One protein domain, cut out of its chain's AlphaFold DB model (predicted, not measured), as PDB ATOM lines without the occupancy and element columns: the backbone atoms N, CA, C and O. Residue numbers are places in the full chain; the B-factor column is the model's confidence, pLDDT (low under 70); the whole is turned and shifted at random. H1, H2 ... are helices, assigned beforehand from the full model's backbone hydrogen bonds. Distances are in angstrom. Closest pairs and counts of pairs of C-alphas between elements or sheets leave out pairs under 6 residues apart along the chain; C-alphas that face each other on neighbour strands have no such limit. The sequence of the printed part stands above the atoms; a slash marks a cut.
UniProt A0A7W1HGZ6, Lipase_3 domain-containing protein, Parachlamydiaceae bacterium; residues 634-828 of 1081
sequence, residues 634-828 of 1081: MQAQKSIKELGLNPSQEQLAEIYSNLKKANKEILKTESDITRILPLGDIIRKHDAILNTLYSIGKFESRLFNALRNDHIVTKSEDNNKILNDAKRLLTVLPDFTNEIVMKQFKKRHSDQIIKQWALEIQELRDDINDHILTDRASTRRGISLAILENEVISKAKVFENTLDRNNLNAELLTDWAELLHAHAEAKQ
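This is residues 634 to 828 of the 1081 residues of the protein "Lipase_3 domain-containing protein" of Parachlamydiaceae bacterium (UniProt A0A7W1HGZ6). Two helical lobes stand at the two ends of a long rod, joined by the link after H2 and by helix H9. One lobe is an up-and-down bundle of H2, H10 and H11, each running against the one before it in the chain, with short H1 packed on H2 and H11; the other lobe holds H3 to H8, with the long H6 and H8 side by side. The printed part has 195 residues with eleven named helices, H1 to H11 in chain order, and no named strand: the class is all helix. It is only just extended, close to loose, with a radius of gyration of the C-alphas of 24.6 A and spans of 78 by 37 by 28 A.

The longest helix, H2, residues 649 to 673, touches H10, residues 791 to 805, with residues 660 to 667 alone; the closest C-alphas, of Asn 663 and Ala 796, are 6.8 A apart. They run opposite ways at a shallow tilt of 34 degrees, only just short of steep. H11, residues 810 to 826, forms a helical hairpin with H10 at 18 degrees, closest at the C-alphas of Ala 796 and Trp 816, 6.4 A. H1, residues 634 to 641, forms a hairpin with H2, closest at the C-alphas of Ala 636 and Ile 655, 4.8 A. H9, residues 776 to 788, touches H2 with residues 784 to 788 alone; the C-alphas of Glu 670 and Leu 788, the closest, are 6.8 A apart. H8, residues 751 to 773, and H9 only just touch, with 3 pairs of C-alphas within 8 A, and only at the corner by their link. H6, residues 719 to 737, touches H8, opposite ways at a shallow tilt of 23 degrees, closest at the C-alphas of Thr 737 and Ala 758, 5.7 A. H3, residues 679 to 685, touches H5, residues 701 to 713, about perpendicular at 82 degrees, closest at the C-alphas of Gly 680 and His 711, 4.7 A. H4, residues 687 to 695, and H7, residues 739 to 746, each only just touch H8, with 3 pairs. H2 and H8 are apart. Every O i to N i+4 pair is within hydrogen-bond range in H1 to H4 and H7 to H11, against 8 of 9 in H5 and 11 of 15 in H6.

H2 is 36.3 A long, from C-alpha 649 at (277.571, 246.214, 75.426) to C-alpha 673 at (277.891, 233.233, 109.315). H8 measures 31.3 A, H6 27.8 A and H11 24.4 A, ending at C-alpha 826, (269.036, 247.628, 105.904).

The two C-alphas farthest apart, of Asn 646 and Lys 747, are 78.9 A apart. The printed part has no cut, and no link is long. Confidence is under 70 at residues 714, 739 to 746, 748 and 774 to 790.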
ATOM      1  N   MET A 634     278.789 249.283  94.680       98.06
ATOM      2  CA  MET A 634     279.117 250.689  94.479       98.06
ATOM      3  C   MET A 634     279.800 250.947  93.136       98.06
ATOM      4  O   MET A 634     279.509 251.947  92.482       98.06
ATOM      5  N   GLN A 635     280.694 250.049  92.712       97.88
ATOM      6  CA  GLN A 635     281.321 250.153  91.397       97.88
ATOM      7  C   GLN A 635     280.284 250.001  90.277       97.88
ATOM      8  O   GLN A 635     280.307 250.775  89.327       97.88
ATOM      9  N   ALA A 636     279.349 249.053  90.406       97.88
ATOM     10  CA  ALA A 636     278.249 248.898  89.457       97.88
ATOM     11  C   ALA A 636     277.349 250.145  89.418       97.88
ATOM     12  O   ALA A 636     277.069 250.650  88.339       97.88
ATOM     13  N   GLN A 637     276.963 250.693  90.575       97.56
ATOM     14  CA  GLN A 637     276.150 251.911  90.667       97.56
ATOM     15  C   GLN A 637     276.848 253.128  90.054       97.56
ATOM     16  O   GLN A 637     276.199 253.934  89.393       97.56
ATOM     17  N   LYS A 638     278.166 253.265  90.251       97.12
ATOM     18  CA  LYS A 638     278.957 254.314  89.600       97.12
ATOM     19  C   LYS A 638     278.903 254.167  88.077       97.12
ATOM     20  O   LYS A 638     278.553 255.126  87.401       97.12
ATOM     21  N   SER A 639     279.154 252.964  87.559       96.75
ATOM     22  CA  SER A 639     279.075 252.687  86.122       96.75
ATOM     23  C   SER A 639     277.665 252.891  85.552       96.75
ATOM     24  O   SER A 639     277.559 253.389  84.441       96.75
ATOM     25  N   ILE A 640     276.601 252.575  86.305       96.62
ATOM     26  CA  ILE A 640     275.200 252.844  85.925       96.62
ATOM     27  C   ILE A 640     274.948 254.352  85.798       96.62
ATOM     28  O   ILE A 640     274.379 254.797  84.808       96.62
ATOM     29  N   LYS A 641     275.406 255.154  86.769       96.38
ATOM     30  CA  LYS A 641     275.264 256.622  86.735       96.38
ATOM     31  C   LYS A 641     276.031 257.273  85.583       96.38
ATOM     32  O   LYS A 641     275.651 258.344  85.129       96.38
ATOM     33  N   GLU A 642     277.114 256.642  85.145       96.25
ATOM     34  CA  GLU A 642     277.939 257.079  84.016       96.25
ATOM     35  C   GLU A 642     277.416 256.553  82.663       96.25
ATOM     36  O   GLU A 642     277.994 256.880  81.623       96.25
ATOM     37  N   LEU A 643     276.332 255.761  82.640       93.06
ATOM     38  CA  LEU A 643     275.710 255.339  81.387       93.06
ATOM     39  C   LEU A 643     275.108 256.553  80.673       93.06
ATOM     40  O   LEU A 643     274.279 257.279  81.218       93.06
ATOM     41  N   GLY A 644     275.513 256.758  79.420       89.00
ATOM     42  CA  GLY A 644     274.805 257.658  78.515       89.00
ATOM     43  C   GLY A 644     273.476 257.057  78.040       89.00
ATOM     44  O   GLY A 644     273.120 255.935  78.395       89.00
ATOM     45  N   LEU A 645     272.774 257.775  77.157       88.69
ATOM     46  CA  LEU A 645     271.499 257.323  76.571       88.69
ATOM     47  C   LEU A 645     271.611 255.991  75.803       88.69
ATOM     48  O   LEU A 645     270.629 255.268  75.695       88.69
ATOM     49  N   ASN A 646     272.801 255.666  75.285       92.00
ATOM     50  CA  ASN A 646     273.074 254.461  74.500       92.00
ATOM     51  C   ASN A 646     274.311 253.731  75.061       92.00
ATOM     52  O   ASN A 646     275.415 253.930  74.544       92.00
ATOM     53  N   PRO A 647     274.168 252.934  76.133       93.81
ATOM     54  CA  PRO A 647     275.293 252.243  76.751       93.81
ATOM     55  C   PRO A 647     275.860 251.169  75.815       93.81
ATOM     56  O   PRO A 647     275.115 250.410  75.188       93.81
ATOM     57  N   SER A 648     277.187 251.078  75.723       95.56
ATOM     58  CA  SER A 648     277.822 250.012  74.949       95.56
ATOM     59  C   SER A 648     277.628 248.656  75.640       95.56
ATOM     60  O   SER A 648     277.509 248.566  76.864       95.56
ATOM     61  N   GLN A 649     277.647 247.569  74.864       95.00
ATOM     62  CA  GLN A 649     277.571 246.214  75.426       95.00
ATOM     63  C   GLN A 649     278.723 245.921  76.401       95.00
ATOM     64  O   GLN A 649     278.542 245.179  77.363       95.00
ATOM     65  N   GLU A 650     279.888 246.543  76.206       96.00
ATOM     66  CA  GLU A 650     281.025 246.419  77.122       96.00
ATOM     67  C   GLU A 650     280.742 247.065  78.486       96.00
ATOM     68  O   GLU A 650     281.033 246.458  79.519       96.00
ATOM     69  N   GLN A 651     280.112 248.248  78.508       96.06
ATOM     70  CA  GLN A 651     279.714 248.922  79.751       96.06
ATOM     71  C   GLN A 651     278.685 248.092  80.526       96.06
ATOM     72  O   GLN A 651     278.831 247.875  81.732       96.06
ATOM     73  N   LEU A 652     277.673 247.568  79.826       96.00
ATOM     74  CA  LEU A 652     276.667 246.693  80.432       96.00
ATOM     75  C   LEU A 652     277.298 245.402  80.974       96.00
ATOM     76  O   LEU A 652     276.950 244.956  82.070       96.00
ATOM     77  N   ALA A 653     278.263 244.821  80.252       96.06
ATOM     78  CA  ALA A 653     278.972 243.619  80.686       96.06
ATOM     79  C   ALA A 653     279.833 243.868  81.934       96.06
ATOM     80  O   ALA A 653     279.935 242.989  82.799       96.06
ATOM     81  N   GLU A 654     280.429 245.056  82.076       96.44
ATOM     82  CA  GLU A 654     281.161 245.436  83.288       96.44
ATOM     83  C   GLU A 654     280.228 245.566  84.502       96.44
ATOM     84  O   GLU A 654     280.519 244.984  85.556       96.44
ATOM     85  N   ILE A 655     279.093 246.260  84.351       97.44
ATOM     86  CA  ILE A 655     278.068 246.396  85.403       97.44
ATOM     87  C   ILE A 655     277.591 245.010  85.842       97.44
ATOM     88  O   ILE A 655     277.660 244.675  87.030       97.44
ATOM     89  N   TYR A 656     277.210 244.165  84.879       97.12
ATOM     90  CA  TYR A 656     276.809 242.781  85.121       97.12
ATOM     91  C   TYR A 656     277.893 241.987  85.870       97.12
ATOM     92  O   TYR A 656     277.614 241.328  86.874       97.12
ATOM     93  N   SER A 657     279.159 242.097  85.448       97.00
ATOM     94  CA  SER A 657     280.288 241.426  86.103       97.00
ATOM     95  C   SER A 657     280.446 241.834  87.570       97.00
ATOM     96  O   SER A 657     280.789 240.997  88.412       97.00
ATOM     97  N   ASN A 658     280.236 243.110  87.892       97.88
ATOM     98  CA  ASN A 658     280.343 243.616  89.257       97.88
ATOM     99  C   ASN A 658     279.155 243.177  90.122       97.88
ATOM    100  O   ASN A 658     279.387 242.682  91.225       97.88
ATOM    101  N   LEU A 659     277.922 243.226  89.611       97.44
ATOM    102  CA  LEU A 659     276.740 242.720  90.326       97.44
ATOM    103  C   LEU A 659     276.828 241.211  90.591       97.44
ATOM    104  O   LEU A 659     276.606 240.766  91.717       97.44
ATOM    105  N   LYS A 660     277.289 240.422  89.613       96.38
ATOM    106  CA  LYS A 660     277.542 238.981  89.783       96.38
ATOM    107  C   LYS A 660     278.587 238.698  90.871       96.38
ATOM    108  O   LYS A 660     278.423 237.788  91.686       96.38
ATOM    109  N   LYS A 661     279.666 239.492  90.936       97.12
ATOM    110  CA  LYS A 661     280.665 239.397  92.021       97.12
ATOM    111  C   LYS A 661     280.079 239.806  93.371       97.12
ATOM    112  O   LYS A 661     280.362 239.121  94.351       97.12
ATOM    113  N   ALA A 662     279.276 240.870  93.424       97.06
ATOM    114  CA  ALA A 662     278.582 241.284  94.638       97.06
ATOM    115  C   ALA A 662     277.698 240.143  95.159       97.06
ATOM    116  O   ALA A 662     277.900 239.694  96.284       97.06
ATOM    117  N   ASN A 663     276.834 239.576  94.313       94.69
ATOM    118  CA  ASN A 663     275.955 238.457  94.662       94.69
ATOM    119  C   ASN A 663     276.739 237.247  95.207       94.69
ATOM    120  O   ASN A 663     276.410 236.682  96.251       94.69
ATOM    121  N   LYS A 664     277.853 236.893  94.553       94.50
ATOM    122  CA  LYS A 664     278.743 235.815  95.007       94.50
ATOM    123  C   LYS A 664     279.386 236.094  96.369       94.50
ATOM    124  O   LYS A 664     279.506 235.176  97.180       94.50
ATOM    125  N   GLU A 665     279.841 237.320  96.624       95.25
ATOM    126  CA  GLU A 665     280.433 237.679  97.919       95.25
ATOM    127  C   GLU A 665     279.375 237.848  99.025       95.25
ATOM    128  O   GLU A 665     279.683 237.524 100.172       95.25
ATOM    129  N   ILE A 666     278.137 238.257  98.711       93.12
ATOM    130  CA  ILE A 666     276.998 238.213  99.651       93.12
ATOM    131  C   ILE A 666     276.772 236.772 100.091       93.12
ATOM    132  O   ILE A 666     276.868 236.477 101.277       93.12
ATOM    133  N   LEU A 667     276.576 235.855  99.135       89.25
ATOM    134  CA  LEU A 667     276.392 234.425  99.405       89.25
ATOM    135  C   LEU A 667     277.509 233.856 100.282       89.25
ATOM    136  O   LEU A 667     277.262 233.068 101.194       89.25
ATOM    137  N   LYS A 668     278.753 234.259 100.020       90.06
ATOM    138  CA  LYS A 668     279.904 233.848 100.823       90.06
ATOM    139  C   LYS A 668     279.858 234.416 102.245       90.06
ATOM    140  O   LYS A 668     280.134 233.683 103.184       90.06
ATOM    141  N   THR A 669     279.509 235.689 102.400       89.19
ATOM    142  CA  THR A 669     279.405 236.342 103.713       89.19
ATOM    143  C   THR A 669     278.304 235.692 104.552       89.19
ATOM    144  O   THR A 669     278.551 235.317 105.693       89.19
ATOM    145  N   GLU A 670     277.129 235.466 103.962       84.75
ATOM    146  CA  GLU A 670     276.004 234.798 104.627       84.75
ATOM    147  C   GLU A 670     276.315 233.337 104.960       84.75
ATOM    148  O   GLU A 670     276.058 232.880 106.070       84.75
ATOM    149  N   SER A 671     276.937 232.600 104.035       80.69
ATOM    150  CA  SER A 671     277.317 231.206 104.294       80.69
ATOM    151  C   SER A 671     278.427 231.062 105.333       80.69
ATOM    152  O   SER A 671     278.460 230.044 106.021       80.69
ATOM    153  N   ASP A 672     279.322 232.045 105.482       81.75
ATOM    154  CA  ASP A 672     280.338 232.029 106.539       81.75
ATOM    155  C   ASP A 672     279.714 232.247 107.931       81.75
ATOM    156  O   ASP A 672     280.161 231.605 108.883       81.75
ATOM    157  N   ILE A 673     278.645 233.051 108.054       77.00
ATOM    158  CA  ILE A 673     277.891 233.233 109.315       77.00
ATOM    159  C   ILE A 673     277.275 231.911 109.778       77.00
ATOM    160  O   ILE A 673     277.234 231.613 110.972       77.00
ATOM    161  N   THR A 674     276.813 231.099 108.833       74.19
ATOM    162  CA  THR A 674     276.111 229.852 109.134       74.19
ATOM    163  C   THR A 674     276.989 228.606 108.969       74.19
ATOM    164  O   THR A 674     276.514 227.470 109.085       74.19
ATOM    165  N   ARG A 675     278.290 228.792 108.705       81.88
ATOM    166  CA  ARG A 675     279.222 227.701 108.418       81.88
ATOM    167  C   ARG A 675     279.382 226.789 109.625       81.88
ATOM    168  O   ARG A 675     279.557 227.226 110.760       81.88
ATOM    169  N   ILE A 676     279.441 225.486 109.357       82.75
ATOM    170  CA  ILE A 676     279.932 224.538 110.353       82.75
ATOM    171  C   ILE A 676     281.416 224.811 110.607       82.75
ATOM    172  O   ILE A 676     282.238 224.739 109.687       82.75
ATOM    173  N   LEU A 677     281.757 225.118 111.856       86.44
ATOM    174  CA  LEU A 677     283.136 225.329 112.257       86.44
ATOM    175  C   LEU A 677     283.854 223.976 112.368       86.44
ATOM    176  O   LEU A 677     283.375 223.093 113.080       86.44
ATOM    177  N   PRO A 678     285.000 223.780 111.694       87.81
ATOM    178  CA  PRO A 678     285.832 222.614 111.956       87.81
ATOM    179  C   PRO A 678     286.369 222.673 113.392       87.81
ATOM    180  O   PRO A 678     286.554 223.757 113.948       87.81
ATOM    181  N   LEU A 679     286.697 221.515 113.974       87.69
ATOM    182  CA  LEU A 679     287.162 221.428 115.364       87.69
ATOM    183  C   LEU A 679     288.356 222.356 115.646       87.69
ATOM    184  O   LEU A 679     288.394 223.004 116.685       87.69
ATOM    185  N   GLY A 680     289.290 222.496 114.701       86.25
ATOM    186  CA  GLY A 680     290.410 223.437 114.821       86.25
ATOM    187  C   GLY A 680     289.984 224.904 114.980       86.25
ATOM    188  O   GLY A 680     290.618 225.637 115.736       86.25
ATOM    189  N   ASP A 681     288.907 225.335 114.319       85.81
ATOM    190  CA  ASP A 681     288.380 226.698 114.460       85.81
ATOM    191  C   ASP A 681     287.611 226.863 115.781       85.81
ATOM    192  O   ASP A 681     287.738 227.904 116.421       85.81
ATOM    193  N   ILE A 682     286.910 225.823 116.254       89.38
ATOM    194  CA  ILE A 682     286.276 225.807 117.588       89.38
ATOM    195  C   ILE A 682     287.340 225.909 118.690       89.38
ATOM    196  O   ILE A 682     287.213 226.716 119.607       89.38
ATOM    197  N   ILE A 683     288.429 225.139 118.584       88.88
ATOM    198  CA  ILE A 683     289.550 225.199 119.533       88.88
ATOM    199  C   ILE A 683     290.159 226.603 119.551       88.88
ATOM    200  O   ILE A 683     290.446 227.116 120.626       88.88
ATOM    201  N   ARG A 684     290.341 227.245 118.387       84.56
ATOM    202  CA  ARG A 684     290.829 228.634 118.317       84.56
ATOM    203  C   ARG A 684     289.848 229.624 118.941       84.56
ATOM    204  O   ARG A 684     290.291 230.525 119.646       84.56
ATOM    205  N   LYS A 685     288.542 229.432 118.729       87.38
ATOM    206  CA  LYS A 685     287.476 230.232 119.351       87.38
ATOM    207  C   LYS A 685     287.554 230.216 120.877       87.38
ATOM    208  O   LYS A 685     287.378 231.251 121.515       87.38
ATOM    209  N   HIS A 686     287.911 229.061 121.433       90.19
ATOM    210  CA  HIS A 686     287.933 228.784 122.871       90.19
ATOM    211  C   HIS A 686     289.342 228.580 123.445       90.19
ATOM    212  O   HIS A 686     289.519 227.977 124.506       90.19
ATOM    213  N   ASP A 687     290.371 229.092 122.777       86.94
ATOM    214  CA  ASP A 687     291.765 228.832 123.142       86.94
ATOM    215  C   ASP A 687     292.116 229.356 124.543       86.94
ATOM    216  O   ASP A 687     292.821 228.706 125.309       86.94
ATOM    217  N   ALA A 688     291.563 230.508 124.911       85.69
ATOM    218  CA  ALA A 688     291.738 231.168 126.193       85.69
ATOM    219  C   ALA A 688     291.326 230.284 127.379       85.69
ATOM    220  O   ALA A 688     292.054 230.197 128.378       85.69
ATOM    221  N   ILE A 689     290.163 229.629 127.288       88.31
ATOM    222  CA  ILE A 689     289.690 228.752 128.362       88.31
ATOM    223  C   ILE A 689     290.490 227.449 128.370       88.31
ATOM    224  O   ILE A 689     290.952 227.037 129.430       88.31
ATOM    225  N   LEU A 690     290.796 226.871 127.204       88.25
ATOM    226  CA  LEU A 690     291.626 225.666 127.097       88.25
ATOM    227  C   LEU A 690     293.042 225.871 127.661       88.25
ATOM    228  O   LEU A 690     293.534 225.040 128.424       88.25
ATOM    229  N   ASN A 691     293.676 227.005 127.358       83.38
ATOM    230  CA  ASN A 691     294.967 227.398 127.927       83.38
ATOM    231  C   ASN A 691     294.898 227.587 129.440       83.38
ATOM    232  O   ASN A 691     295.817 227.196 130.165       83.38
ATOM    233  N   THR A 692     293.808 228.180 129.928       83.12
ATOM    234  CA  THR A 692     293.579 228.342 131.366       83.12
ATOM    235  C   THR A 692     293.466 226.978 132.046       83.12
ATOM    236  O   THR A 692     294.176 226.749 133.023       83.12
ATOM    237  N   LEU A 693     292.686 226.047 131.485       83.38
ATOM    238  CA  LEU A 693     292.539 224.673 131.984       83.38
ATOM    239  C   LEU A 693     293.857 223.879 131.952       83.38
ATOM    240  O   LEU A 693     294.144 223.088 132.857       83.38
ATOM    241  N   TYR A 694     294.690 224.105 130.937       84.25
ATOM    242  CA  TYR A 694     296.026 223.518 130.855       84.25
ATOM    243  C   TYR A 694     296.991 224.089 131.897       84.25
ATOM    244  O   TYR A 694     297.656 223.329 132.598       84.25
ATOM    245  N   SER A 695     297.017 225.413 132.068       78.56
ATOM    246  CA  SER A 695     297.931 226.094 132.999       78.56
ATOM    247  C   SER A 695     297.704 225.683 134.458       78.56
ATOM    248  O   SER A 695     298.647 225.643 135.243       78.56
ATOM    249  N   ILE A 696     296.467 225.337 134.828       77.19
ATOM    250  CA  ILE A 696     296.127 224.839 136.172       77.19
ATOM    251  C   ILE A 696     296.467 223.348 136.372       77.19
ATOM    252  O   ILE A 696     296.177 222.792 137.431       77.19
ATOM    253  N   GLY A 697     297.063 222.687 135.371       76.88
ATOM    254  CA  GLY A 697     297.508 221.291 135.443       76.88
ATOM    255  C   GLY A 697     296.373 220.268 135.425       76.88
ATOM    256  O   GLY A 697     296.573 219.119 135.813       76.88
ATOM    257  N   LYS A 698     295.170 220.679 135.023       72.12
ATOM    258  CA  LYS A 698     293.984 219.819 135.032       72.12
ATOM    259  C   LYS A 698     293.594 219.316 133.644       72.12
ATOM    260  O   LYS A 698     292.847 218.352 133.541       72.12
ATOM    261  N   PHE A 699     294.107 219.938 132.589       78.25
ATOM    262  CA  PHE A 699     293.924 219.473 131.221       78.25
ATOM    263  C   PHE A 699     295.083 218.551 130.816       78.25
ATOM    264  O   PHE A 699     296.251 218.927 130.929       78.25
ATOM    265  N   GLU A 700     294.777 217.335 130.359       82.38
ATOM    266  CA  GLU A 700     295.793 216.336 130.014       82.38
ATOM    267  C   GLU A 700     296.723 216.859 128.908       82.38
ATOM    268  O   GLU A 700     296.283 217.179 127.803       82.38
ATOM    269  N   SER A 701     298.033 216.892 129.172       80.38
ATOM    270  CA  SER A 701     299.027 217.420 128.226       80.38
ATOM    271  C   SER A 701     299.035 216.690 126.883       80.38
ATOM    272  O   SER A 701     299.288 217.305 125.850       80.38
ATOM    273  N   ARG A 702     298.715 215.389 126.864       81.62
ATOM    274  CA  ARG A 702     298.574 214.613 125.623       81.62
ATOM    275  C   ARG A 702     297.391 215.086 124.789       81.62
ATOM    276  O   ARG A 702     297.576 215.316 123.600       81.62
ATOM    277  N   LEU A 703     296.215 215.255 125.401       80.38
ATOM    278  CA  LEU A 703     295.031 215.777 124.715       80.38
ATOM    279  C   LEU A 703     295.300 217.196 124.207       80.38
ATOM    280  O   LEU A 703     295.046 217.492 123.049       80.38
ATOM    281  N   PHE A 704     295.903 218.045 125.033       81.88
ATOM    282  CA  PHE A 704     296.278 219.405 124.653       81.88
ATOM    283  C   PHE A 704     297.208 219.460 123.438       81.88
ATOM    284  O   PHE A 704     296.969 220.199 122.485       81.88
ATOM    285  N   ASN A 705     298.257 218.636 123.450       79.25
ATOM    286  CA  ASN A 705     299.199 218.544 122.344       79.25
ATOM    287  C   ASN A 705     298.555 217.946 121.088       79.25
ATOM    288  O   ASN A 705     298.907 218.370 119.991       79.25
ATOM    289  N   ALA A 706     297.614 217.007 121.233       80.12
ATOM    290  CA  ALA A 706     296.827 216.492 120.114       80.12
ATOM    291  C   ALA A 706     295.959 217.604 119.504       80.12
ATOM    292  O   ALA A 706     296.066 217.871 118.312       80.12
ATOM    293  N   LEU A 707     295.204 218.351 120.320       80.25
ATOM    294  CA  LEU A 707     294.410 219.499 119.861       80.25
ATOM    295  C   LEU A 707     295.272 220.521 119.096       80.25
ATOM    296  O   LEU A 707     294.899 220.952 118.004       80.25
ATOM    297  N   ARG A 708     296.464 220.843 119.612       77.62
ATOM    298  CA  ARG A 708     297.429 221.731 118.943       77.62
ATOM    299  C   ARG A 708     297.945 221.148 117.623       77.62
ATOM    300  O   ARG A 708     297.822 221.771 116.570       77.62
ATOM    301  N   ASN A 709     298.575 219.981 117.666       75.38
ATOM    302  CA  ASN A 709     299.330 219.465 116.526       75.38
ATOM    303  C   ASN A 709     298.409 218.915 115.433       75.38
ATOM    304  O   ASN A 709     298.657 219.145 114.248       75.38
ATOM    305  N   ASP A 710     297.331 218.239 115.820       75.50
ATOM    306  CA  ASP A 710     296.466 217.516 114.891       75.50
ATOM    307  C   ASP A 710     295.403 218.416 114.259       75.50
ATOM    308  O   ASP A 710     295.109 218.283 113.075       75.50
ATOM    309  N   HIS A 711     294.861 219.380 115.006       78.56
ATOM    310  CA  HIS A 711     293.723 220.176 114.528       78.56
ATOM    311  C   HIS A 711     294.088 221.618 114.172       78.56
ATOM    312  O   HIS A 711     293.509 222.178 113.238       78.56
ATOM    313  N   ILE A 712     295.078 222.221 114.841       70.81
ATOM    314  CA  ILE A 712     295.519 223.596 114.539       70.81
ATOM    315  C   ILE A 712     296.626 223.603 113.480       70.81
ATOM    316  O   ILE A 712     296.528 224.367 112.515       70.81
ATOM    317  N   VAL A 713     297.667 222.779 113.661       70.31
ATOM    318  CA  VAL A 713     298.872 222.787 112.807       70.31
ATOM    319  C   VAL A 713     298.694 221.937 111.551       70.31
ATOM    320  O   VAL A 713     298.891 222.442 110.448       70.31
ATOM    321  N   THR A 714     298.336 220.658 111.695       69.88
ATOM    322  CA  THR A 714     298.244 219.733 110.547       69.88
ATOM    323  C   THR A 714     296.876 219.725 109.874       69.88
ATOM    324  O   THR A 714     296.802 219.359 108.705       69.88
ATOM    325  N   LYS A 715     295.824 220.198 110.563       73.38
ATOM    326  CA  LYS A 715     294.428 220.189 110.096       73.38
ATOM    327  C   LYS A 715     294.006 218.798 109.622       73.38
ATOM    328  O   LYS A 715     293.750 218.599 108.439       73.38
ATOM    329  N   SER A 716     293.972 217.842 110.546       73.38
ATOM    330  CA  SER A 716     293.526 216.479 110.272       73.38
ATOM    331  C   SER A 716     292.235 216.479 109.446       73.38
ATOM    332  O   SER A 716     291.264 217.130 109.815       73.38
ATOM    333  N   GLU A 717     292.246 215.759 108.324       80.38
ATOM    334  CA  GLU A 717     291.066 215.527 107.476       80.38
ATOM    335  C   GLU A 717     290.337 214.224 107.861       80.38
ATOM    336  O   GLU A 717     289.320 213.869 107.270       80.38
ATOM    337  N   ASP A 718     290.849 213.495 108.862       83.62
ATOM    338  CA  ASP A 718     290.251 212.253 109.346       83.62
ATOM    339  C   ASP A 718     289.058 212.560 110.261       83.62
ATOM    340  O   ASP A 718     289.204 212.851 111.453       83.62
ATOM    341  N   ASN A 719     287.857 212.459 109.690       82.00
ATOM    342  CA  ASN A 719     286.596 212.680 110.394       82.00
ATOM    343  C   ASN A 719     286.442 211.805 111.648       82.00
ATOM    344  O   ASN A 719     285.889 212.277 112.641       82.00
ATOM    345  N   ASN A 720     286.948 210.566 111.649       84.00
ATOM    346  CA  ASN A 720     286.854 209.691 112.821       84.00
ATOM    347  C   ASN A 720     287.753 210.196 113.949       84.00
ATOM    348  O   ASN A 720     287.347 210.199 115.113       84.00
ATOM    349  N   LYS A 721     288.957 210.666 113.611       85.19
ATOM    350  CA  LYS A 721     289.869 211.279 114.580       85.19
ATOM    351  C   LYS A 721     289.283 212.564 115.165       85.19
ATOM    352  O   LYS A 721     289.242 212.696 116.384       85.19
ATOM    353  N   ILE A 722     288.764 213.459 114.318       84.12
ATOM    354  CA  ILE A 722     288.071 214.685 114.754       84.12
ATOM    355  C   ILE A 722     286.936 214.342 115.723       84.12
ATOM    356  O   ILE A 722     286.838 214.936 116.797       84.12
ATOM    357  N   LEU A 723     286.100 213.364 115.366       85.75
ATOM    358  CA  LEU A 723     284.965 212.944 116.181       85.75
ATOM    359  C   LEU A 723     285.412 212.385 117.539       85.75
ATOM    360  O   LEU A 723     284.827 212.721 118.567       85.75
ATOM    361  N   ASN A 724     286.451 211.550 117.553       87.69
ATOM    362  CA  ASN A 724     286.983 210.957 118.778       87.69
ATOM    363  C   ASN A 724     287.614 212.004 119.702       87.69
ATOM    364  O   ASN A 724     287.347 211.989 120.904       87.69
ATOM    365  N   ASP A 725     288.394 212.939 119.158       85.75
ATOM    366  CA  ASP A 725     289.006 214.015 119.941       85.75
ATOM    367  C   ASP A 725     287.950 214.987 120.488       85.75
ATOM    368  O   ASP A 725     288.024 215.380 121.652       85.75
ATOM    369  N   ALA A 726     286.919 215.311 119.697       87.00
ATOM    370  CA  ALA A 726     285.779 216.112 120.141       87.00
ATOM    371  C   ALA A 726     284.999 215.427 121.276       87.00
ATOM    372  O   ALA A 726     284.713 216.052 122.298       87.00
ATOM    373  N   LYS A 727     284.705 214.126 121.141       89.88
ATOM    374  CA  LYS A 727     284.056 213.331 122.196       89.88
ATOM    375  C   LYS A 727     284.901 213.293 123.464       89.88
ATOM    376  O   LYS A 727     284.377 213.541 124.544       89.88
ATOM    377  N   ARG A 728     286.209 213.051 123.335       87.94
ATOM    378  CA  ARG A 728     287.138 213.052 124.469       87.94
ATOM    379  C   ARG A 728     287.162 214.409 125.163       87.94
ATOM    380  O   ARG A 728     287.116 214.450 126.385       87.94
ATOM    381  N   LEU A 729     287.181 215.508 124.408       86.12
ATOM    382  CA  LEU A 729     287.099 216.854 124.971       86.12
ATOM    383  C   LEU A 729     285.801 217.040 125.773       86.12
ATOM    384  O   LEU A 729     285.859 217.452 126.929       86.12
ATOM    385  N   LEU A 730     284.650 216.642 125.224       88.06
ATOM    386  CA  LEU A 730     283.372 216.693 125.942       88.06
ATOM    387  C   LEU A 730     283.300 215.791 127.173       88.06
ATOM    388  O   LEU A 730     282.544 216.110 128.083       88.06
ATOM    389  N   THR A 731     284.044 214.686 127.222       88.44
ATOM    390  CA  THR A 731     284.107 213.837 128.420       88.44
ATOM    391  C   THR A 731     284.827 214.543 129.567       88.44
ATOM    392  O   THR A 731     284.414 214.401 130.710       88.44
ATOM    393  N   VAL A 732     285.871 215.326 129.275       84.88
ATOM    394  CA  VAL A 732     286.679 215.988 130.313       84.88
ATOM    395  C   VAL A 732     286.059 217.327 130.755       84.88
ATOM    396  O   VAL A 732     286.206 217.719 131.907       84.88
ATOM    397  N   LEU A 733     285.346 218.046 129.877       85.19
ATOM    398  CA  LEU A 733     284.799 219.380 130.192       85.19
ATOM    399  C   LEU A 733     283.835 219.443 131.408       85.19
ATOM    400  O   LEU A 733     283.971 220.381 132.194       85.19
ATOM    401  N   PRO A 734     282.903 218.493 131.626       83.69
ATOM    402  CA  PRO A 734     281.994 218.498 132.779       83.69
ATOM    403  C   PRO A 734     282.698 218.425 134.138       83.69
ATOM    404  O   PRO A 734     282.231 219.019 135.111       83.69
ATOM    405  N   ASP A 735     283.858 217.770 134.215       79.62
ATOM    406  CA  ASP A 735     284.625 217.684 135.463       79.62
ATOM    407  C   ASP A 735     285.101 219.062 135.947       79.62
ATOM    408  O   ASP A 735     285.353 219.260 137.135       79.62
ATOM    409  N   PHE A 736     285.167 220.041 135.042       72.38
ATOM    410  CA  PHE A 736     285.550 221.417 135.340       72.38
ATOM    411  C   PHE A 736     284.393 222.319 135.750       72.38
ATOM    412  O   PHE A 736     284.629 223.347 136.382       72.38
ATOM    413  N   THR A 737     283.158 221.951 135.412       72.75
ATOM    414  CA  THR A 737     281.962 222.656 135.886       72.75
ATOM    415  C   THR A 737     281.468 222.102 137.223       72.75
ATOM    416  O   THR A 737     280.665 222.753 137.888       72.75
ATOM    417  N   ASN A 738     281.984 220.945 137.657       75.06
ATOM    418  CA  ASN A 738     281.662 220.343 138.946       75.06
ATOM    419  C   ASN A 738     282.055 221.238 140.134       75.06
ATOM    420  O   ASN A 738     283.179 221.734 140.261       75.06
ATOM    421  N   GLU A 739     281.116 221.376 141.071       61.84
ATOM    422  CA  GLU A 739     281.192 222.286 142.217       61.84
ATOM    423  C   GLU A 739     282.426 222.044 143.106       61.84
ATOM    424  O   GLU A 739     282.965 222.976 143.696       61.84
ATOM    425  N   ILE A 740     282.923 220.804 143.172       56.22
ATOM    426  CA  ILE A 740     284.099 220.419 143.971       56.22
ATOM    427  C   ILE A 740     285.385 221.033 143.403       56.22
ATOM    428  O   ILE A 740     286.209 221.562 144.154       56.22
ATOM    429  N   VAL A 741     285.551 221.009 142.079       62.69
ATOM    430  CA  VAL A 741     286.697 221.626 141.403       62.69
ATOM    431  C   VAL A 741     286.604 223.146 141.532       62.69
ATOM    432  O   VAL A 741     287.583 223.801 141.889       62.69
ATOM    433  N   MET A 742     285.399 223.702 141.391       66.75
ATOM    434  CA  MET A 742     285.158 225.134 141.576       66.75
ATOM    435  C   MET A 742     285.385 225.599 143.024       66.75
ATOM    436  O   MET A 742     285.957 226.667 143.235       66.75
ATOM    437  N   LYS A 743     285.059 224.782 144.038       67.94
ATOM    438  CA  LYS A 743     285.361 225.051 145.459       67.94
ATOM    439  C   LYS A 743     286.864 225.150 145.730       67.94
ATOM    440  O   LYS A 743     287.279 225.976 146.542       67.94
ATOM    441  N   GLN A 744     287.699 224.374 145.032       66.94
ATOM    442  CA  GLN A 744     289.158 224.515 145.126       66.94
ATOM    443  C   GLN A 744     289.647 225.840 144.514       66.94
ATOM    444  O   GLN A 744     290.582 226.443 145.043       66.94
ATOM    445  N   PHE A 745     288.989 226.333 143.460       66.81
ATOM    446  CA  PHE A 745     289.313 227.619 142.831       66.81
ATOM    447  C   PHE A 745     288.803 228.836 143.602       66.81
ATOM    448  O   PHE A 745     289.494 229.855 143.599       66.81
ATOM    449  N   LYS A 746     287.678 228.735 144.325       66.56
ATOM    450  CA  LYS A 746     287.157 229.826 145.176       66.56
ATOM    451  C   LYS A 746     288.174 230.326 146.204       66.56
ATOM    452  O   LYS A 746     288.152 231.491 146.572       66.56
ATOM    453  N   LYS A 747     289.115 229.474 146.629       72.19
ATOM    454  CA  LYS A 747     290.210 229.880 147.526       72.19
ATOM    455  C   LYS A 747     291.223 230.836 146.877       72.19
ATOM    456  O   LYS A 747     292.003 231.446 147.596       72.19
ATOM    457  N   ARG A 748     291.272 230.926 145.541       67.31
ATOM    458  CA  ARG A 748     292.302 231.664 144.778       67.31
ATOM    459  C   ARG A 748     291.745 232.685 143.785       67.31
ATOM    460  O   ARG A 748     292.494 233.542 143.327       67.31
ATOM    461  N   HIS A 749     290.466 232.593 143.432       75.75
ATOM    462  CA  HIS A 749     289.829 233.440 142.427       75.75
ATOM    463  C   HIS A 749     288.450 233.902 142.894       75.75
ATOM    464  O   HIS A 749     287.783 233.213 143.662       75.75
ATOM    465  N   SER A 750     288.016 235.064 142.403       79.38
ATOM    466  CA  SER A 750     286.685 235.589 142.699       79.38
ATOM    467  C   SER A 750     285.588 234.719 142.077       79.38
ATOM    468  O   SER A 750     285.760 234.142 140.998       79.38
ATOM    469  N   ASP A 751     284.419 234.678 142.722       78.12
ATOM    470  CA  ASP A 751     283.241 233.947 142.229       78.12
ATOM    471  C   ASP A 751     282.831 234.369 140.807       78.12
ATOM    472  O   ASP A 751     282.305 233.564 140.039       78.12
ATOM    473  N   GLN A 752     283.094 235.623 140.428       78.75
ATOM    474  CA  GLN A 752     282.795 236.137 139.094       78.75
ATOM    475  C   GLN A 752     283.649 235.472 138.006       78.75
ATOM    476  O   GLN A 752     283.114 235.095 136.967       78.75
ATOM    477  N   ILE A 753     284.951 235.278 138.252       79.38
ATOM    478  CA  ILE A 753     285.858 234.608 137.304       79.38
ATOM    479  C   ILE A 753     285.439 233.148 137.118       79.38
ATOM    480  O   ILE A 753     285.404 232.641 136.001       79.38
ATOM    481  N   ILE A 754     285.062 232.491 138.214       81.12
ATOM    482  CA  ILE A 754     284.603 231.099 138.223       81.12
ATOM    483  C   ILE A 754     283.317 230.943 137.402       81.12
ATOM    484  O   ILE A 754     283.234 230.062 136.547       81.12
ATOM    485  N   LYS A 755     282.332 231.827 137.604       85.19
ATOM    486  CA  LYS A 755     281.099 231.850 136.801       85.19
ATOM    487  C   LYS A 755     281.385 232.092 135.319       85.19
ATOM    488  O   LYS A 755     280.779 231.440 134.475       85.19
ATOM    489  N   GLN A 756     282.320 232.988 135.009       85.31
ATOM    490  CA  GLN A 756     282.729 233.247 133.632       85.31
ATOM    491  C   GLN A 756     283.362 232.008 132.986       85.31
ATOM    492  O   GLN A 756     282.994 231.654 131.873       85.31
ATOM    493  N   TRP A 757     284.269 231.310 133.674       87.25
ATOM    494  CA  TRP A 757     284.867 230.083 133.140       87.25
ATOM    495  C   TRP A 757     283.838 228.977 132.921       87.25
ATOM    496  O   TRP A 757     283.913 228.286 131.913       87.25
ATOM    497  N   ALA A 758     282.863 228.828 133.822       87.12
ATOM    498  CA  ALA A 758     281.775 227.870 133.636       87.12
ATOM    499  C   ALA A 758     280.960 228.175 132.368       87.12
ATOM    500  O   ALA A 758     280.662 227.258 131.606       87.12
ATOM    501  N   LEU A 759     280.657 229.454 132.121       89.50
ATOM    502  CA  LEU A 759     279.969 229.890 130.906       89.50
ATOM    503  C   LEU A 759     280.799 229.585 129.652       89.50
ATOM    504  O   LEU A 759     280.286 228.989 128.717       89.50
ATOM    505  N   GLU A 760     282.092 229.907 129.656       89.94
ATOM    506  CA  GLU A 760     282.985 229.659 128.514       89.94
ATOM    507  C   GLU A 760     283.180 228.164 128.224       89.94
ATOM    508  O   GLU A 760     283.257 227.749 127.070       89.94
ATOM    509  N   ILE A 761     283.242 227.331 129.267       90.75
ATOM    510  CA  ILE A 761     283.263 225.873 129.112       90.75
ATOM    511  C   ILE A 761     281.951 225.394 128.491       90.75
ATOM    512  O   ILE A 761     281.977 224.525 127.622       90.75
ATOM    513  N   GLN A 762     280.817 225.951 128.918       92.19
ATOM    514  CA  GLN A 762     279.523 225.599 128.353       92.19
ATOM    515  C   GLN A 762     279.422 226.017 126.880       92.19
ATOM    516  O   GLN A 762     279.068 225.181 126.057       92.19
ATOM    517  N   GLU A 763     279.852 227.230 126.522       92.00
ATOM    518  CA  GLU A 763     279.912 227.695 125.129       92.00
ATOM    519  C   GLU A 763     280.797 226.792 124.252       92.00
ATOM    520  O   GLU A 763     280.426 226.462 123.127       92.00
ATOM    521  N   LEU A 764     281.947 226.337 124.764       92.75
ATOM    522  CA  LEU A 764     282.794 225.366 124.066       92.75
ATOM    523  C   LEU A 764     282.067 224.030 123.851       92.75
ATOM    524  O   LEU A 764     282.162 223.444 122.771       92.75
ATOM    525  N   ARG A 765     281.344 223.529 124.860       92.44
ATOM    526  CA  ARG A 765     280.558 222.291 124.729       92.44
ATOM    527  C   ARG A 765     279.458 222.447 123.688       92.44
ATOM    528  O   ARG A 765     279.286 221.550 122.864       92.44
ATOM    529  N   ASP A 766     278.748 223.567 123.727       91.38
ATOM    530  CA  ASP A 766     277.653 223.874 122.812       91.38
ATOM    531  C   ASP A 766     278.170 223.978 121.375       91.38
ATOM    532  O   ASP A 766     277.632 223.314 120.495       91.38
ATOM    533  N   ASP A 767     279.292 224.666 121.144       91.69
ATOM    534  CA  ASP A 767     279.910 224.733 119.816       91.69
ATOM    535  C   ASP A 767     280.357 223.349 119.308       91.69
ATOM    536  O   ASP A 767     280.128 223.019 118.144       91.69
ATOM    537  N   ILE A 768     280.968 222.503 120.149       91.50
ATOM    538  CA  ILE A 768     281.345 221.136 119.743       91.50
ATOM    539  C   ILE A 768     280.101 220.319 119.377       91.50
ATOM    540  O   ILE A 768     280.096 219.616 118.363       91.50
ATOM    541  N   ASN A 769     279.044 220.408 120.184       89.75
ATOM    542  CA  ASN A 769     277.797 219.706 119.916       89.75
ATOM    543  C   ASN A 769     277.168 220.191 118.609       89.75
ATOM    544  O   ASN A 769     276.896 219.373 117.731       89.75
ATOM    545  N   ASP A 770     276.999 221.500 118.449       86.75
ATOM    546  CA  ASP A 770     276.297 222.110 117.322       86.75
ATOM    547  C   ASP A 770     277.057 222.001 115.994       86.75
ATOM    548  O   ASP A 770     276.435 221.994 114.927       86.75
ATOM    549  N   HIS A 771     278.392 221.943 116.031       87.12
ATOM    550  CA  HIS A 771     279.215 221.928 114.822       87.12
ATOM    551  C   HIS A 771     279.830 220.560 114.493       87.12
ATOM    552  O   HIS A 771     280.089 220.302 113.320       87.12
ATOM    553  N   ILE A 772     280.058 219.672 115.469       87.44
ATOM    554  CA  ILE A 772     280.757 218.396 115.230       87.44
ATOM    555  C   ILE A 772     279.865 217.176 115.475       87.44
ATOM    556  O   ILE A 772     279.894 216.247 114.669       87.44
ATOM    557  N   LEU A 773     279.108 217.134 116.578       80.88
ATOM    558  CA  LEU A 773     278.522 215.872 117.063       80.88
ATOM    559  C   LEU A 773     277.050 215.629 116.721       80.88
ATOM    560  O   LEU A 773     276.603 214.490 116.833       80.88
ATOM    561  N   THR A 774     276.277 216.648 116.360       68.19
ATOM    562  CA  THR A 774     274.811 216.522 116.284       68.19
ATOM    563  C   THR A 774     274.272 216.314 114.864       68.19
ATOM    564  O   THR A 774     274.755 216.920 113.910       68.19
ATOM    565  N   ASP A 775     273.143 215.596 114.746       62.66
ATOM    566  CA  ASP A 775     272.195 215.732 113.618       62.66
ATOM    567  C   ASP A 775     271.717 217.190 113.457       62.66
ATOM    568  O   ASP A 775     271.317 217.630 112.384       62.66
ATOM    569  N   ARG A 776     271.829 218.023 114.499       54.94
ATOM    570  CA  ARG A 776     271.630 219.470 114.378       54.94
ATOM    571  C   ARG A 776     272.641 220.131 113.458       54.94
ATOM    572  O   ARG A 776     272.268 221.132 112.877       54.94
ATOM    573  N   ALA A 777     273.839 219.599 113.227       61.69
ATOM    574  CA  ALA A 777     274.725 220.131 112.192       61.69
ATOM    575  C   ALA A 777     274.085 220.012 110.791       61.69
ATOM    576  O   ALA A 777     274.228 220.916 109.965       61.69
ATOM    577  N   SER A 778     273.314 218.945 110.532       63.84
ATOM    578  CA  SER A 778     272.527 218.805 109.298       63.84
ATOM    579  C   SER A 778     271.286 219.710 109.305       63.84
ATOM    580  O   SER A 778     271.004 220.361 108.302       63.84
ATOM    581  N   THR A 779     270.625 219.884 110.455       65.50
ATOM    582  CA  THR A 779     269.515 220.851 110.616       65.50
ATOM    583  C   THR A 779     269.985 222.301 110.441       65.50
ATOM    584  O   THR A 779     269.327 223.086 109.771       65.50
ATOM    585  N   ARG A 780     271.159 222.666 110.969       64.25
ATOM    586  CA  ARG A 780     271.795 223.983 110.818       64.25
ATOM    587  C   ARG A 780     272.221 224.211 109.377       64.25
ATOM    588  O   ARG A 780     272.100 225.334 108.912       64.25
ATOM    589  N   ARG A 781     272.650 223.171 108.644       64.38
ATOM    590  CA  ARG A 781     272.797 223.247 107.176       64.38
ATOM    591  C   ARG A 781     271.455 223.523 106.496       64.38
ATOM    592  O   ARG A 781     271.421 224.351 105.598       64.38
ATOM    593  N   GLY A 782     270.364 222.901 106.945       63.84
ATOM    594  CA  GLY A 782     269.006 223.180 106.456       63.84
ATOM    595  C   GLY A 782     268.550 224.621 106.721       63.84
ATOM    596  O   GLY A 782     268.131 225.314 105.802       63.84
ATOM    597  N   ILE A 783     268.725 225.118 107.949       65.00
ATOM    598  CA  ILE A 783     268.429 226.510 108.328       65.00
ATOM    599  C   ILE A 783     269.357 227.484 107.589       65.00
ATOM    600  O   ILE A 783     268.910 228.530 107.147       65.00
ATOM    601  N   SER A 784     270.633 227.133 107.394       62.09
ATOM    602  CA  SER A 784     271.567 227.914 106.570       62.09
ATOM    603  C   SER A 784     271.065 228.052 105.144       62.09
ATOM    604  O   SER A 784     271.175 229.126 104.575       62.09
ATOM    605  N   LEU A 785     270.531 226.975 104.563       60.50
ATOM    606  CA  LEU A 785     269.963 226.997 103.220       60.50
ATOM    607  C   LEU A 785     268.712 227.878 103.169       60.50
ATOM    608  O   LEU A 785     268.627 228.701 102.271       60.50
ATOM    609  N   ALA A 786     267.831 227.809 104.171       63.06
ATOM    610  CA  ALA A 786     266.662 228.689 104.277       63.06
ATOM    611  C   ALA A 786     267.035 230.173 104.512       63.06
ATOM    612  O   ALA A 786     266.391 231.075 103.989       63.06
ATOM    613  N   ILE A 787     268.113 230.452 105.256       60.97
ATOM    614  CA  ILE A 787     268.674 231.807 105.405       60.97
ATOM    615  C   ILE A 787     269.374 232.249 104.111       60.97
ATOM    616  O   ILE A 787     269.321 233.420 103.761       60.97
ATOM    617  N   LEU A 788     270.003 231.341 103.361       56.06
ATOM    618  CA  LEU A 788     270.560 231.610 102.026       56.06
ATOM    619  C   LEU A 788     269.468 231.766 100.953       56.06
ATOM    620  O   LEU A 788     269.733 232.352  99.904       56.06
ATOM    621  N   GLU A 789     268.255 231.291 101.229       61.22
ATOM    622  CA  GLU A 789     267.007 231.632 100.540       61.22
ATOM    623  C   GLU A 789     266.433 232.972 101.026       61.22
ATOM    624  O   GLU A 789     265.256 233.255 100.810       61.22
ATOM    625  N   ASN A 790     267.259 233.836 101.640       69.88
ATOM    626  CA  ASN A 790     266.915 235.239 101.844       69.88
ATOM    627  C   ASN A 790     266.321 235.789 100.545       69.88
ATOM    628  O   ASN A 790     266.919 235.645  99.473       69.88
ATOM    629  N   GLU A 791     265.152 236.414 100.645       78.75
ATOM    630  CA  GLU A 791     264.382 236.917  99.511       78.75
ATOM    631  C   GLU A 791     265.258 237.741  98.552       78.75
ATOM    632  O   GLU A 791     265.161 237.596  97.335       78.75
ATOM    633  N   VAL A 792     266.196 238.521  99.100       82.75
ATOM    634  CA  VAL A 792     267.166 239.319  98.338       82.75
ATOM    635  C   VAL A 792     268.105 238.449  97.499       82.75
ATOM    636  O   VAL A 792     268.321 238.735  96.325       82.75
ATOM    637  N   ILE A 793     268.660 237.378  98.068       83.94
ATOM    638  CA  ILE A 793     269.605 236.484  97.380       83.94
ATOM    639  C   ILE A 793     268.882 235.682  96.300       83.94
ATOM    640  O   ILE A 793     269.396 235.512  95.193       83.94
ATOM    641  N   SER A 794     267.680 235.199  96.611       86.31
ATOM    642  CA  SER A 794     266.832 234.476  95.667       86.31
ATOM    643  C   SER A 794     266.453 235.370  94.483       86.31
ATOM    644  O   SER A 794     266.667 234.978  93.336       86.31
ATOM    645  N   LYS A 795     266.010 236.609  94.737       88.31
ATOM    646  CA  LYS A 795     265.722 237.606  93.692       88.31
ATOM    647  C   LYS A 795     266.971 237.986  92.890       88.31
ATOM    648  O   LYS A 795     266.919 238.003  91.664       88.31
ATOM    649  N   ALA A 796     268.115 238.195  93.541       85.88
ATOM    650  CA  ALA A 796     269.385 238.471  92.867       85.88
ATOM    651  C   ALA A 796     269.812 237.329  91.925       85.88
ATOM    652  O   ALA A 796     270.280 237.584  90.819       85.88
ATOM    653  N   LYS A 797     269.601 236.063  92.314       89.00
ATOM    654  CA  LYS A 797     269.824 234.907  91.426       89.00
ATOM    655  C   LYS A 797     268.843 234.869  90.254       89.00
ATOM    656  O   LYS A 797     269.223 234.427  89.175       89.00
ATOM    657  N   VAL A 798     267.595 235.308  90.440       90.19
ATOM    658  CA  VAL A 798     266.626 235.428  89.336       90.19
ATOM    659  C   VAL A 798     267.090 236.478  88.328       90.19
ATOM    660  O   VAL A 798     267.084 236.184  87.132       90.19
ATOM    661  N   PHE A 799     267.565 237.643  88.784       90.69
ATOM    662  CA  PHE A 799     268.191 238.639  87.904       90.69
ATOM    663  C   PHE A 799     269.394 238.054  87.157       90.69
ATOM    664  O   PHE A 799     269.444 238.136  85.931       90.69
ATOM    665  N   GLU A 800     270.310 237.394  87.873       91.19
ATOM    666  CA  GLU A 800     271.492 236.755  87.283       91.19
ATOM    667  C   GLU A 800     271.113 235.736  86.193       91.19
ATOM    668  O   GLU A 800     271.602 235.822  85.071       91.19
ATOM    669  N   ASN A 801     270.174 234.828  86.482       91.44
ATOM    670  CA  ASN A 801     269.708 233.812  85.532       91.44
ATOM    671  C   ASN A 801     268.964 234.409  84.327       91.44
ATOM    672  O   ASN A 801     269.017 233.849  83.232       91.44
ATOM    673  N   THR A 802     268.236 235.510  84.525       90.75
ATOM    674  CA  THR A 802     267.495 236.195  83.456       90.75
ATOM    675  C   THR A 802     268.462 236.901  82.509       90.75
ATOM    676  O   THR A 802     268.329 236.770  81.295       90.75
ATOM    677  N   LEU A 803     269.470 237.590  83.050       89.88
ATOM    678  CA  LEU A 803     270.514 238.269  82.278       89.88
ATOM    679  C   LEU A 803     271.506 237.297  81.622       89.88
ATOM    680  O   LEU A 803     272.059 237.625  80.583       89.88
ATOM    681  N   ASP A 804     271.704 236.095  82.174       90.50
ATOM    682  CA  ASP A 804     272.482 235.035  81.511       90.50
ATOM    683  C   ASP A 804     271.744 234.435  80.291       90.50
ATOM    684  O   ASP A 804     272.381 233.855  79.413       90.50
ATOM    685  N   ARG A 805     270.406 234.542  80.229       89.25
ATOM    686  CA  ARG A 805     269.572 233.993  79.137       89.25
ATOM    687  C   ARG A 805     269.182 235.022  78.077       89.25
ATOM    688  O   ARG A 805     268.926 234.638  76.940       89.25
ATOM    689  N   ASN A 806     269.110 236.293  78.455       85.00
ATOM    690  CA  ASN A 806     268.680 237.396  77.601       85.00
ATOM    691  C   ASN A 806     269.860 238.324  77.269       85.00
ATOM    692  O   ASN A 806     270.906 238.267  77.906       85.00
ATOM    693  N   ASN A 807     269.690 239.219  76.292       90.38
ATOM    694  CA  ASN A 807     270.658 240.299  76.078       90.38
ATOM    695  C   ASN A 807     270.731 241.205  77.318       90.38
ATOM    696  O   ASN A 807     269.718 241.439  77.983       90.38
ATOM    697  N   LEU A 808     271.924 241.733  77.609       92.38
ATOM    698  CA  LEU A 808     272.134 242.645  78.733       92.38
ATOM    699  C   LEU A 808     271.222 243.871  78.596       92.38
ATOM    700  O   LEU A 808     271.245 244.561  77.576       92.38
ATOM    701  N   ASN A 809     270.434 244.136  79.637       94.12
ATOM    702  CA  ASN A 809     269.466 245.228  79.695       94.12
ATOM    703  C   ASN A 809     269.818 246.161  80.869       94.12
ATOM    704  O   ASN A 809     269.994 245.700  81.997       94.12
ATOM    705  N   ALA A 810     269.930 247.464  80.596       94.75
ATOM    706  CA  ALA A 810     270.306 248.479  81.579       94.75
ATOM    707  C   ALA A 810     269.284 248.646  82.720       94.75
ATOM    708  O   ALA A 810     269.685 248.851  83.865       94.75
ATOM    709  N   GLU A 811     267.990 248.515  82.428       95.06
ATOM    710  CA  GLU A 811     266.895 248.608  83.402       95.06
ATOM    711  C   GLU A 811     266.992 247.461  84.416       95.06
ATOM    712  O   GLU A 811     267.150 247.705  85.608       95.06
ATOM    713  N   LEU A 812     267.093 246.212  83.943       94.69
ATOM    714  CA  LEU A 812     267.256 245.040  84.819       94.69
ATOM    715  C   LEU A 812     268.530 245.098  85.677       94.69
ATOM    716  O   LEU A 812     268.541 244.625  86.814       94.69
ATOM    717  N   LEU A 813     269.626 245.643  85.139       95.69
ATOM    718  CA  LEU A 813     270.859 245.850  85.906       95.69
ATOM    719  C   LEU A 813     270.681 246.926  86.988       95.69
ATOM    720  O   LEU A 813     271.259 246.796  88.069       95.69
ATOM    721  N   THR A 814     269.882 247.957  86.712       96.56
ATOM    722  CA  THR A 814     269.547 249.023  87.666       96.56
ATOM    723  C   THR A 814     268.671 248.480  88.789       96.56
ATOM    724  O   THR A 814     269.062 248.598  89.949       96.56
ATOM    725  N   ASP A 815     267.598 247.757  88.462       96.06
ATOM    726  CA  ASP A 815     266.721 247.100  89.441       96.06
ATOM    727  C   ASP A 815     267.499 246.145  90.354       96.06
ATOM    728  O   ASP A 815     267.314 246.108  91.576       96.06
ATOM    729  N   TRP A 816     268.425 245.372  89.776       96.56
ATOM    730  CA  TRP A 816     269.276 244.481  90.555       96.56
ATOM    731  C   TRP A 816     270.201 245.267  91.499       96.56
ATOM    732  O   TRP A 816     270.351 244.900  92.669       96.56
ATOM    733  N   ALA A 817     270.803 246.363  91.033       97.31
ATOM    734  CA  ALA A 817     271.628 247.222  91.877       97.31
ATOM    735  C   ALA A 817     270.815 247.860  93.020       97.31
ATOM    736  O   ALA A 817     271.293 247.897  94.153       97.31
ATOM    737  N   GLU A 818     269.590 248.315  92.758       97.19
ATOM    738  CA  GLU A 818     268.691 248.889  93.766       97.19
ATOM    739  C   GLU A 818     268.280 247.868  94.829       97.19
ATOM    740  O   GLU A 818     268.359 248.162  96.024       97.19
ATOM    741  N   LEU A 819     267.952 246.636  94.422       96.06
ATOM    742  CA  LEU A 819     267.674 245.536  95.348       96.06
ATOM    743  C   LEU A 819     268.853 245.297  96.308       96.06
ATOM    744  O   LEU A 819     268.666 245.173  97.523       96.06
ATOM    745  N   LEU A 820     270.078 245.231  95.775       95.75
ATOM    746  CA  LEU A 820     271.278 245.041  96.595       95.75
ATOM    747  C   LEU A 820     271.585 246.269  97.466       95.75
ATOM    748  O   LEU A 820     272.085 246.115  98.580       95.75
ATOM    749  N   HIS A 821     271.275 247.475  96.989       97.25
ATOM    750  CA  HIS A 821     271.446 248.713  97.744       97.25
ATOM    751  C   HIS A 821     270.493 248.795  98.934       97.25
ATOM    752  O   HIS A 821     270.949 249.049 100.046       97.25
ATOM    753  N   ALA A 822     269.211 248.478  98.740       96.06
ATOM    754  CA  ALA A 822     268.240 248.389  99.828       96.06
ATOM    755  C   ALA A 822     268.686 247.375 100.898       96.06
ATOM    756  O   ALA A 822     268.564 247.626 102.098       96.06
ATOM    757  N   HIS A 823     269.285 246.256 100.478       95.00
ATOM    758  CA  HIS A 823     269.865 245.288 101.407       95.00
ATOM    759  C   HIS A 823     271.094 245.827 102.159       95.00
ATOM    760  O   HIS A 823     271.258 245.542 103.347       95.00
ATOM    761  N   ALA A 824     271.958 246.601 101.494       96.31
ATOM    762  CA  ALA A 824     273.103 247.253 102.134       96.31
ATOM    763  C   ALA A 824     272.640 248.290 103.166       96.31
ATOM    764  O   ALA A 824     273.192 248.345 104.264       96.31
ATOM    765  N   GLU A 825     271.606 249.063 102.836       96.62
ATOM    766  CA  GLU A 825     271.012 250.085 103.699       96.62
ATOM    767  C   GLU A 825     270.384 249.463 104.951       96.62
ATOM    768  O   GLU A 825     270.688 249.874 106.068       96.62
ATOM    769  N   ALA A 826     269.615 248.380 104.787       94.62
ATOM    770  CA  ALA A 826     269.036 247.628 105.904       94.62
ATOM    771  C   ALA A 826     270.096 247.073 106.876       94.62
ATOM    772  O   ALA A 826     269.817 246.872 108.058       94.62
ATOM    773  N   LYS A 827     271.320 246.832 106.389       93.62
ATOM    774  CA  LYS A 827     272.470 246.389 107.190       93.62
ATOM    775  C   LYS A 827     273.377 247.526 107.665       93.62
ATOM    776  O   LYS A 827     274.381 247.241 108.313       93.62
ATOM    777  N   GLN A 828     273.054 248.782 107.348       97.00
ATOM    778  CA  GLN A 828     273.900 249.950 107.618       97.00
ATOM    779  C   GLN A 828     275.312 249.805 107.019       97.00
ATOM    780  O   GLN A 828     276.315 250.199 107.614       97.00
TER     781      GLN A 828